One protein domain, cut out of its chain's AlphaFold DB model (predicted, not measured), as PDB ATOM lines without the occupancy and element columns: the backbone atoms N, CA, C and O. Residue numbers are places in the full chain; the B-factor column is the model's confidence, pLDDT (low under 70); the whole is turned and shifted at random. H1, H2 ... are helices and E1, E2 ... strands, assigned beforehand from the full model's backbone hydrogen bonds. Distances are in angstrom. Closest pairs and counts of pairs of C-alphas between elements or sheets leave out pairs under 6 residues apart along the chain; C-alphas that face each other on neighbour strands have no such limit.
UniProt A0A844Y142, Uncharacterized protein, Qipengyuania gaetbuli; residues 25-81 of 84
ATOM      1  N   PRO A  25       7.951   6.540 -24.236       94.81
ATOM      2  CA  PRO A  25       7.170   6.176 -25.406       94.81
ATOM      3  C   PRO A  25       7.189   4.661 -25.631       94.81
ATOM      4  O   PRO A  25       8.238   4.021 -25.555       94.81
ATOM      5  N   TYR A  26       6.029   4.110 -25.970       95.88
ATOM      6  CA  TYR A  26       5.842   2.725 -26.400       95.88
ATOM      7  C   TYR A  26       5.285   2.699 -27.824       95.88
ATOM      8  O   TYR A  26       4.456   3.540 -28.187       95.88
ATOM      9  N   GLU A  27       5.720   1.735 -28.635       97.31
ATOM     10  CA  GLU A  27       5.313   1.638 -30.042       97.31
ATOM     11  C   GLU A  27       3.882   1.125 -30.166       97.31
ATOM     12  O   GLU A  27       3.117   1.542 -31.033       97.31
ATOM     13  N   THR A  28       3.492   0.227 -29.264       97.56
ATOM     14  CA  THR A  28       2.163  -0.371 -29.272       97.56
ATOM     15  C   THR A  28       1.467  -0.232 -27.929       97.56
ATOM     16  O   THR A  28       2.086  -0.139 -26.866       97.56
ATOM     17  N   ARG A  29       0.134  -0.313 -27.966       95.75
ATOM     18  CA  ARG A  29      -0.684  -0.407 -26.756       95.75
ATOM     19  C   ARG A  29      -0.259  -1.579 -25.870       95.75
ATOM     20  O   ARG A  29      -0.196  -1.423 -24.657       95.75
ATOM     21  N   GLY A  30       0.046  -2.730 -26.475       96.25
ATOM     22  CA  GLY A  30       0.442  -3.936 -25.746       96.25
ATOM     23  C   GLY A  30       1.761  -3.766 -24.993       96.25
ATOM     24  O   GLY A  30       1.871  -4.210 -23.855       96.25
ATOM     25  N   GLU A  31       2.734  -3.069 -25.582       95.31
ATOM     26  CA  GLU A  31       3.991  -2.724 -24.905       95.31
ATOM     27  C   GLU A  31       3.761  -1.794 -23.711       95.31
ATOM     28  O   GLU A  31       4.298  -2.042 -22.631       95.31
ATOM     29  N   CYS A  32       2.913  -0.773 -23.876       94.50
ATOM     30  CA  CYS A  32       2.541   0.116 -22.779       94.50
ATOM     31  C   CYS A  32       1.843  -0.650 -21.645       94.50
ATOM     32  O   CYS A  32       2.209  -0.505 -20.479       94.50
ATOM     33  N   GLU A  33       0.863  -1.498 -21.969       92.94
ATOM     34  CA  GLU A  33       0.106  -2.274 -20.980       92.94
ATOM     35  C   GLU A  33       0.984  -3.310 -20.260       92.94
ATOM     36  O   GLU A  33       0.835  -3.502 -19.051       92.94
ATOM     37  N   ALA A  34       1.933  -3.938 -20.963       91.69
ATOM     38  CA  ALA A  34       2.908  -4.847 -20.364       91.69
ATOM     39  C   ALA A  34       3.830  -4.113 -19.379       91.69
ATOM     40  O   ALA A  34       4.001  -4.559 -18.244       91.69
ATOM     41  N   ALA A  35       4.364  -2.952 -19.770       90.56
ATOM     42  CA  ALA A  35       5.176  -2.128 -18.883       90.56
ATOM     43  C   ALA A  35       4.369  -1.649 -17.664       90.56
ATOM     44  O   ALA A  35       4.822  -1.779 -16.527       90.56
ATOM     45  N   TYR A  36       3.144  -1.168 -17.880       87.38
ATOM     46  CA  TYR A  36       2.211  -0.790 -16.819       87.38
ATOM     47  C   TYR A  36       1.972  -1.932 -15.818       87.38
ATOM     48  O   TYR A  36       1.970  -1.698 -14.605       87.38
ATOM     49  N   ALA A  37       1.798  -3.167 -16.296       87.25
ATOM     50  CA  ALA A  37       1.592  -4.331 -15.441       87.25
ATOM     51  C   ALA A  37       2.828  -4.652 -14.581       87.25
ATOM     52  O   ALA A  37       2.678  -4.929 -13.386       87.25
ATOM     53  N   GLU A  38       4.033  -4.561 -15.150       86.88
ATOM     54  CA  GLU A  38       5.290  -4.760 -14.415       86.88
ATOM     55  C   GLU A  38       5.487  -3.698 -13.329       86.88
ATOM     56  O   GLU A  38       5.750  -4.036 -12.171       86.88
ATOM     57  N   PHE A  39       5.258  -2.419 -13.641       81.88
ATOM     58  CA  PHE A  39       5.316  -1.363 -12.626       81.88
ATOM     59  C   PHE A  39       4.265  -1.576 -11.539       81.88
ATOM     60  O   PHE A  39       4.598  -1.549 -10.359       81.88
ATOM     61  N   SER A  40       3.025  -1.900 -11.910       81.88
ATOM     62  CA  SER A  40       1.955  -2.197 -10.948       81.88
ATOM     63  C   SER A  40       2.302  -3.365 -10.014       81.88
ATOM     64  O   SER A  40       1.869  -3.389  -8.861       81.88
ATOM     65  N   LYS A  41       3.078  -4.351 -10.482       83.38
ATOM     66  CA  LYS A  41       3.569  -5.457  -9.653       83.38
ATOM     67  C   LYS A  41       4.609  -4.985  -8.638       83.38
ATOM     68  O   LYS A  41       4.419  -5.252  -7.453       83.38
ATOM     69  N   LEU A  42       5.655  -4.285  -9.084       81.25
ATOM     70  CA  LEU A  42       6.715  -3.760  -8.206       81.25
ATOM     71  C   LEU A  42       6.134  -2.887  -7.094       81.25
ATOM     72  O   LEU A  42       6.536  -2.934  -5.933       81.25
ATOM     73  N   ASP A  43       5.138  -2.103  -7.460       77.00
ATOM     74  CA  ASP A  43       4.553  -1.111  -6.588       77.00
ATOM     75  C   ASP A  43       3.541  -1.750  -5.618       77.00
ATOM     76  O   ASP A  43       3.484  -1.387  -4.441       77.00
ATOM     77  N   ARG A  44       2.840  -2.816  -6.043       80.69
ATOM     78  CA  ARG A  44       2.075  -3.693  -5.139       80.69
ATOM     79  C   ARG A  44       2.971  -4.362  -4.104       80.69
ATOM     80  O   ARG A  44       2.595  -4.409  -2.933       80.69
ATOM     81  N   GLU A  45       4.123  -4.883  -4.513       83.88
ATOM     82  CA  GLU A  45       5.101  -5.494  -3.605       83.88
ATOM     83  C   GLU A  45       5.602  -4.464  -2.581       83.88
ATOM     84  O   GLU A  45       5.591  -4.733  -1.377       83.88
ATOM     85  N   ARG A  46       5.917  -3.246  -3.038       82.56
ATOM     86  CA  ARG A  46       6.315  -2.128  -2.174       82.56
ATOM     87  C   ARG A  46       5.225  -1.744  -1.171       82.56
ATOM     88  O   ARG A  46       5.510  -1.663   0.020       82.56
ATOM     89  N   LEU A  47       3.992  -1.505  -1.623       82.25
ATOM     90  CA  LEU A  47       2.880  -1.106  -0.750       82.25
ATOM     91  C   LEU A  47       2.496  -2.213   0.238       82.25
ATOM     92  O   LEU A  47       2.230  -1.922   1.403       82.25
ATOM     93  N   SER A  48       2.535  -3.480  -0.184       82.69
ATOM     94  CA  SER A  48       2.297  -4.612   0.724       82.69
ATOM     95  C   SER A  48       3.348  -4.658   1.840       82.69
ATOM     96  O   SER A  48       3.008  -4.881   2.999       82.69
ATOM     97  N   GLY A  49       4.617  -4.358   1.526       82.62
ATOM     98  CA  GLY A  49       5.688  -4.222   2.522       82.62
ATOM     99  C   GLY A  49       5.500  -3.058   3.507       82.62
ATOM    100  O   GLY A  49       6.098  -3.067   4.580       82.62
ATOM    101  N   LEU A  50       4.645  -2.084   3.178       84.12
ATOM    102  CA  LEU A  50       4.258  -0.966   4.047       84.12
ATOM    103  C   LEU A  50       2.960  -1.233   4.833       84.12
ATOM    104  O   LEU A  50       2.465  -0.336   5.512       84.12
ATOM    105  N   GLY A  51       2.408  -2.449   4.756       85.31
ATOM    106  CA  GLY A  51       1.214  -2.858   5.501       85.31
ATOM    107  C   GLY A  51      -0.118  -2.618   4.784       85.31
ATOM    108  O   GLY A  51      -1.167  -2.827   5.389       85.31
ATOM    109  N   PHE A  52      -0.106  -2.214   3.509       84.94
ATOM    110  CA  PHE A  52      -1.326  -2.162   2.698       84.94
ATOM    111  C   PHE A  52      -1.790  -3.576   2.351       84.94
ATOM    112  O   PHE A  52      -0.975  -4.474   2.123       84.94
ATOM    113  N   THR A  53      -3.104  -3.780   2.252       86.00
ATOM    114  CA  THR A  53      -3.609  -5.049   1.730       86.00
ATOM    115  C   THR A  53      -3.284  -5.165   0.234       86.00
ATOM    116  O   THR A  53      -3.221  -4.147  -0.468       86.00
ATOM    117  N   PRO A  54      -3.124  -6.387  -0.310       78.38
ATOM    118  CA  PRO A  54      -2.918  -6.569  -1.748       78.38
ATOM    119  C   PRO A  54      -4.014  -5.917  -2.606       78.38
ATOM    120  O   PRO A  54      -3.723  -5.415  -3.691       78.38
ATOM    121  N   GLY A  55      -5.256  -5.894  -2.105       78.19
ATOM    122  CA  GLY A  55      -6.395  -5.259  -2.767       78.19
ATOM    123  C   GLY A  55      -6.285  -3.735  -2.816       78.19
ATOM    124  O   GLY A  55      -6.453  -3.154  -3.887       78.19
ATOM    125  N   ASP A  56      -5.939  -3.089  -1.699       78.06
ATOM    126  CA  ASP A  56      -5.772  -1.627  -1.633       78.06
ATOM    127  C   ASP A  56      -4.610  -1.153  -2.504       78.06
ATOM    128  O   ASP A  56      -4.718  -0.158  -3.230       78.06
ATOM    129  N   ALA A  57      -3.512  -1.912  -2.481       76.88
ATOM    130  CA  ALA A  57      -2.369  -1.666  -3.340       76.88
ATOM    131  C   ALA A  57      -2.785  -1.750  -4.817       76.88
ATOM    132  O   ALA A  57      -2.597  -0.797  -5.564       76.88
ATOM    133  N   GLN A  58      -3.444  -2.837  -5.232       75.94
ATOM    134  CA  GLN A  58      -3.890  -3.015  -6.618       75.94
ATOM    135  C   GLN A  58      -4.905  -1.956  -7.078       75.94
ATOM    136  O   GLN A  58      -4.847  -1.519  -8.231       75.94
ATOM    137  N   LYS A  59      -5.827  -1.538  -6.201       79.50
ATOM    138  CA  LYS A  59      -6.821  -0.498  -6.497       79.50
ATOM    139  C   LYS A  59      -6.155   0.849  -6.778       79.50
ATOM    140  O   LYS A  59      -6.472   1.480  -7.780       79.50
ATOM    141  N   THR A  60      -5.203   1.245  -5.935       71.75
ATOM    142  CA  THR A  60      -4.479   2.520  -6.063       71.75
ATOM    143  C   THR A  60      -3.851   2.677  -7.451       71.75
ATOM    144  O   THR A  60      -3.947   3.742  -8.051       71.75
ATOM    145  N   PHE A  61      -3.282   1.610  -8.018       72.88
ATOM    146  CA  PHE A  61      -2.636   1.679  -9.334       72.88
ATOM    147  C   PHE A  61      -3.615   1.819 -10.496       72.88
ATOM    148  O   PHE A  61      -3.382   2.636 -11.385       72.88
ATOM    149  N   ARG A  62      -4.726   1.070 -10.469       74.81
ATOM    150  CA  ARG A  62      -5.759   1.155 -11.514       74.81
ATOM    151  C   ARG A  62      -6.412   2.528 -11.588       74.81
ATOM    152  O   ARG A  62      -6.765   2.963 -12.676       74.81
ATOM    153  N   ASP A  63      -6.576   3.182 -10.444       80.06
ATOM    154  CA  ASP A  63      -7.231   4.485 -10.381       80.06
ATOM    155  C   ASP A  63      -6.289   5.627 -10.789       80.06
ATOM    156  O   ASP A  63      -6.746   6.710 -11.148       80.06
ATOM    157  N   MET A  64      -4.972   5.404 -10.723       81.31
ATOM    158  CA  MET A  64      -3.986   6.463 -10.911       81.31
ATOM    159  C   MET A  64      -3.335   6.485 -12.286       81.31
ATOM    160  O   MET A  64      -2.901   7.567 -12.671       81.31
ATOM    161  N   PHE A  65      -3.242   5.371 -13.020       86.25
ATOM    162  CA  PHE A  65      -2.476   5.316 -14.272       86.25
ATOM    163  C   PHE A  65      -3.209   4.612 -15.412       86.25
ATOM    164  O   PHE A  65      -3.907   3.623 -15.203       86.25
ATOM    165  N   LEU A  66      -3.006   5.109 -16.633       89.00
ATOM    166  CA  LEU A  66      -3.592   4.588 -17.869       89.00
ATOM    167  C   LEU A  66      -2.561   4.590 -19.003       89.00
ATOM    168  O   LEU A  66      -1.617   5.374 -18.982       89.00
ATOM    169  N   CYS A  67      -2.779   3.748 -20.015       92.06
ATOM    170  CA  CYS A  67      -2.073   3.834 -21.294       92.06
ATOM    171  C   CYS A  67      -2.881   4.684 -22.276       92.06
ATOM    172  O   CYS A  67      -3.990   4.299 -22.655       92.06
ATOM    173  N   ILE A  68      -2.327   5.821 -22.695       93.62
ATOM    174  CA  ILE A  68      -2.958   6.752 -23.637       93.62
ATOM    175  C   ILE A  68      -2.081   6.906 -24.877       93.62
ATOM    176  O   ILE A  68      -0.856   6.935 -24.785       93.62
ATOM    177  N   TYR A  69      -2.725   6.976 -26.038       95.06
ATOM    178  CA  TYR A  69      -2.068   7.266 -27.305       95.06
ATOM    179  C   TYR A  69      -1.978   8.779 -27.518       95.06
ATOM    180  O   TYR A  69      -2.998   9.472 -27.482       95.06
ATOM    181  N   ASP A  70      -0.769   9.277 -27.756       94.38
ATOM    182  CA  ASP A  70      -0.501  10.661 -28.131       94.38
ATOM    183  C   ASP A  70      -0.365  10.752 -29.657       94.38
ATOM    184  O   ASP A  70       0.548  10.179 -30.256       94.38
ATOM    185  N   GLN A  71      -1.277  11.497 -30.284       95.50
ATOM    186  CA  GLN A  71      -1.304  11.683 -31.736       95.50
ATOM    187  C   GLN A  71      -0.157  12.556 -32.264       95.50
ATOM    188  O   GLN A  71       0.217  12.411 -33.423       95.50
ATOM    189  N   GLN A  72       0.382  13.478 -31.461       94.50
ATOM    190  CA  GLN A  72       1.487  14.348 -31.877       94.50
ATOM    191  C   GLN A  72       2.811  13.590 -31.878       94.50
ATOM    192  O   GLN A  72       3.639  13.792 -32.765       94.50
ATOM    193  N   ALA A  73       3.006  12.721 -30.888       92.69
ATOM    194  CA  ALA A  73       4.195  11.886 -30.786       92.69
ATOM    195  C   ALA A  73       4.111  10.602 -31.628       92.69
ATOM    196  O   ALA A  73       5.151  10.006 -31.897       92.69
ATOM    197  N   ASP A  74       2.903  10.177 -32.022       96.56
ATOM    198  CA  ASP A  74       2.621   8.862 -32.616       96.56
ATOM    199  C   ASP A  74       3.133   7.707 -31.734       96.56
ATOM    200  O   ASP A  74       3.837   6.800 -32.182       96.56
ATOM    201  N   LYS A  75       2.844   7.780 -30.428       97.75
ATOM    202  CA  LYS A  75       3.301   6.808 -29.417       97.75
ATOM    203  C   LYS A  75       2.259   6.592 -28.327       97.75
ATOM    204  O   LYS A  75       1.373   7.415 -28.107       97.75
ATOM    205  N   TRP A  76       2.397   5.484 -27.608       95.88
ATOM    206  CA  TRP A  76       1.659   5.203 -26.379       95.88
ATOM    207  C   TRP A  76       2.472   5.617 -25.157       95.88
ATOM    208  O   TRP A  76       3.684   5.427 -25.127       95.88
ATOM    209  N   PHE A  77       1.801   6.127 -24.129       93.62
ATOM    210  CA  PHE A  77       2.420   6.553 -22.878       93.62
ATOM    211  C   PHE A  77       1.625   6.050 -21.683       93.62
ATOM    212  O   PHE A  77       0.393   6.057 -21.695       93.62
ATOM    213  N   ILE A  78       2.341   5.680 -20.621       91.25
ATOM    214  CA  ILE A  78       1.744   5.581 -19.291       91.25
ATOM    215  C   ILE A  78       1.558   7.011 -18.788       91.25
ATOM    216  O   ILE A  78       2.521   7.772 -18.700       91.25
ATOM    217  N   VAL A  79       0.332   7.379 -18.447       89.25
ATOM    218  CA  VAL A  79      -0.014   8.702 -17.917       89.25
ATOM    219  C   VAL A  79      -0.714   8.557 -16.582       89.25
ATOM    220  O   VAL A  79      -1.389   7.555 -16.333       89.25
ATOM    221  N   ARG A  80      -0.571   9.562 -15.719       86.12
ATOM    222  CA  ARG A  80      -1.361   9.645 -14.498       86.12
ATOM    223  C   ARG A  80      -2.715  10.279 -14.812       86.12
ATOM    224  O   ARG A  80      -2.778  11.277 -15.517       86.12
ATOM    225  N   VAL A  81      -3.792   9.752 -14.235       80.19
ATOM    226  CA  VAL A  81      -5.166  10.225 -14.483       80.19
ATOM    227  C   VAL A  81      -5.368  11.704 -14.124       80.19
ATOM    228  O   VAL A  81      -6.196  12.365 -14.737       80.19
TER     229      VAL A  81
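AT A GLANCE: This is residues 25 to 81 of the 84 residues of an uncharacterized protein of Qipengyuania gaetbuli (UniProt A0A844Y142). The long helix H1 runs along most of a narrow rod, with H2 folded back over its last part and the strand hairpin E1 and E2 over its residues 29 to 40. The printed part has 57 residues with two named helices and two named strands, in the order H1, H2, E1, E2; the class is mixed, and the sheet E1 - E2 is antiparallel. It is only just loose, close to compact, with a radius of gyration of the C-alphas of 12.8 A and spans of 41 by 18 by 12 A.

IN THESE COORDINATES: H1, residues 29 to 49, begins at C-alpha (-0.684, -0.407, -26.756) and measures 30.2 A from first to last C-alpha. H2, residues 54 to 64, measures 16.0 A. E1, residues 65 to 70, measures 15.0 A; E2, residues 75 to 80, measures 15.9 A and ends at C-alpha (-1.361, 9.645, -14.498).

HOW THE PARTS SIT: H1 touches H2 with residues 40 to 48 alone, in a helical hairpin, opposite ways at a steep tilt of 44 degrees; the closest C-alphas, of Arg 44 and Ala 57, are 5.2 A apart. The closest C-alphas of H1 and E1, Cys 32 and Cys 67, are 6.1 A apart. In the hairpin E1 and E2, N 68 and O 77 are within hydrogen-bond range at 2.9 A. Every O i to N i+4 pair is within range in H1, and 6 of 7 in H2.

THE WHOLE: The C-alphas farthest apart, Gly 51 and Gln 72, are 41.1 A apart. The printed part has no cut, its three links are tight, and no printed residue is under 70 in pLDDT.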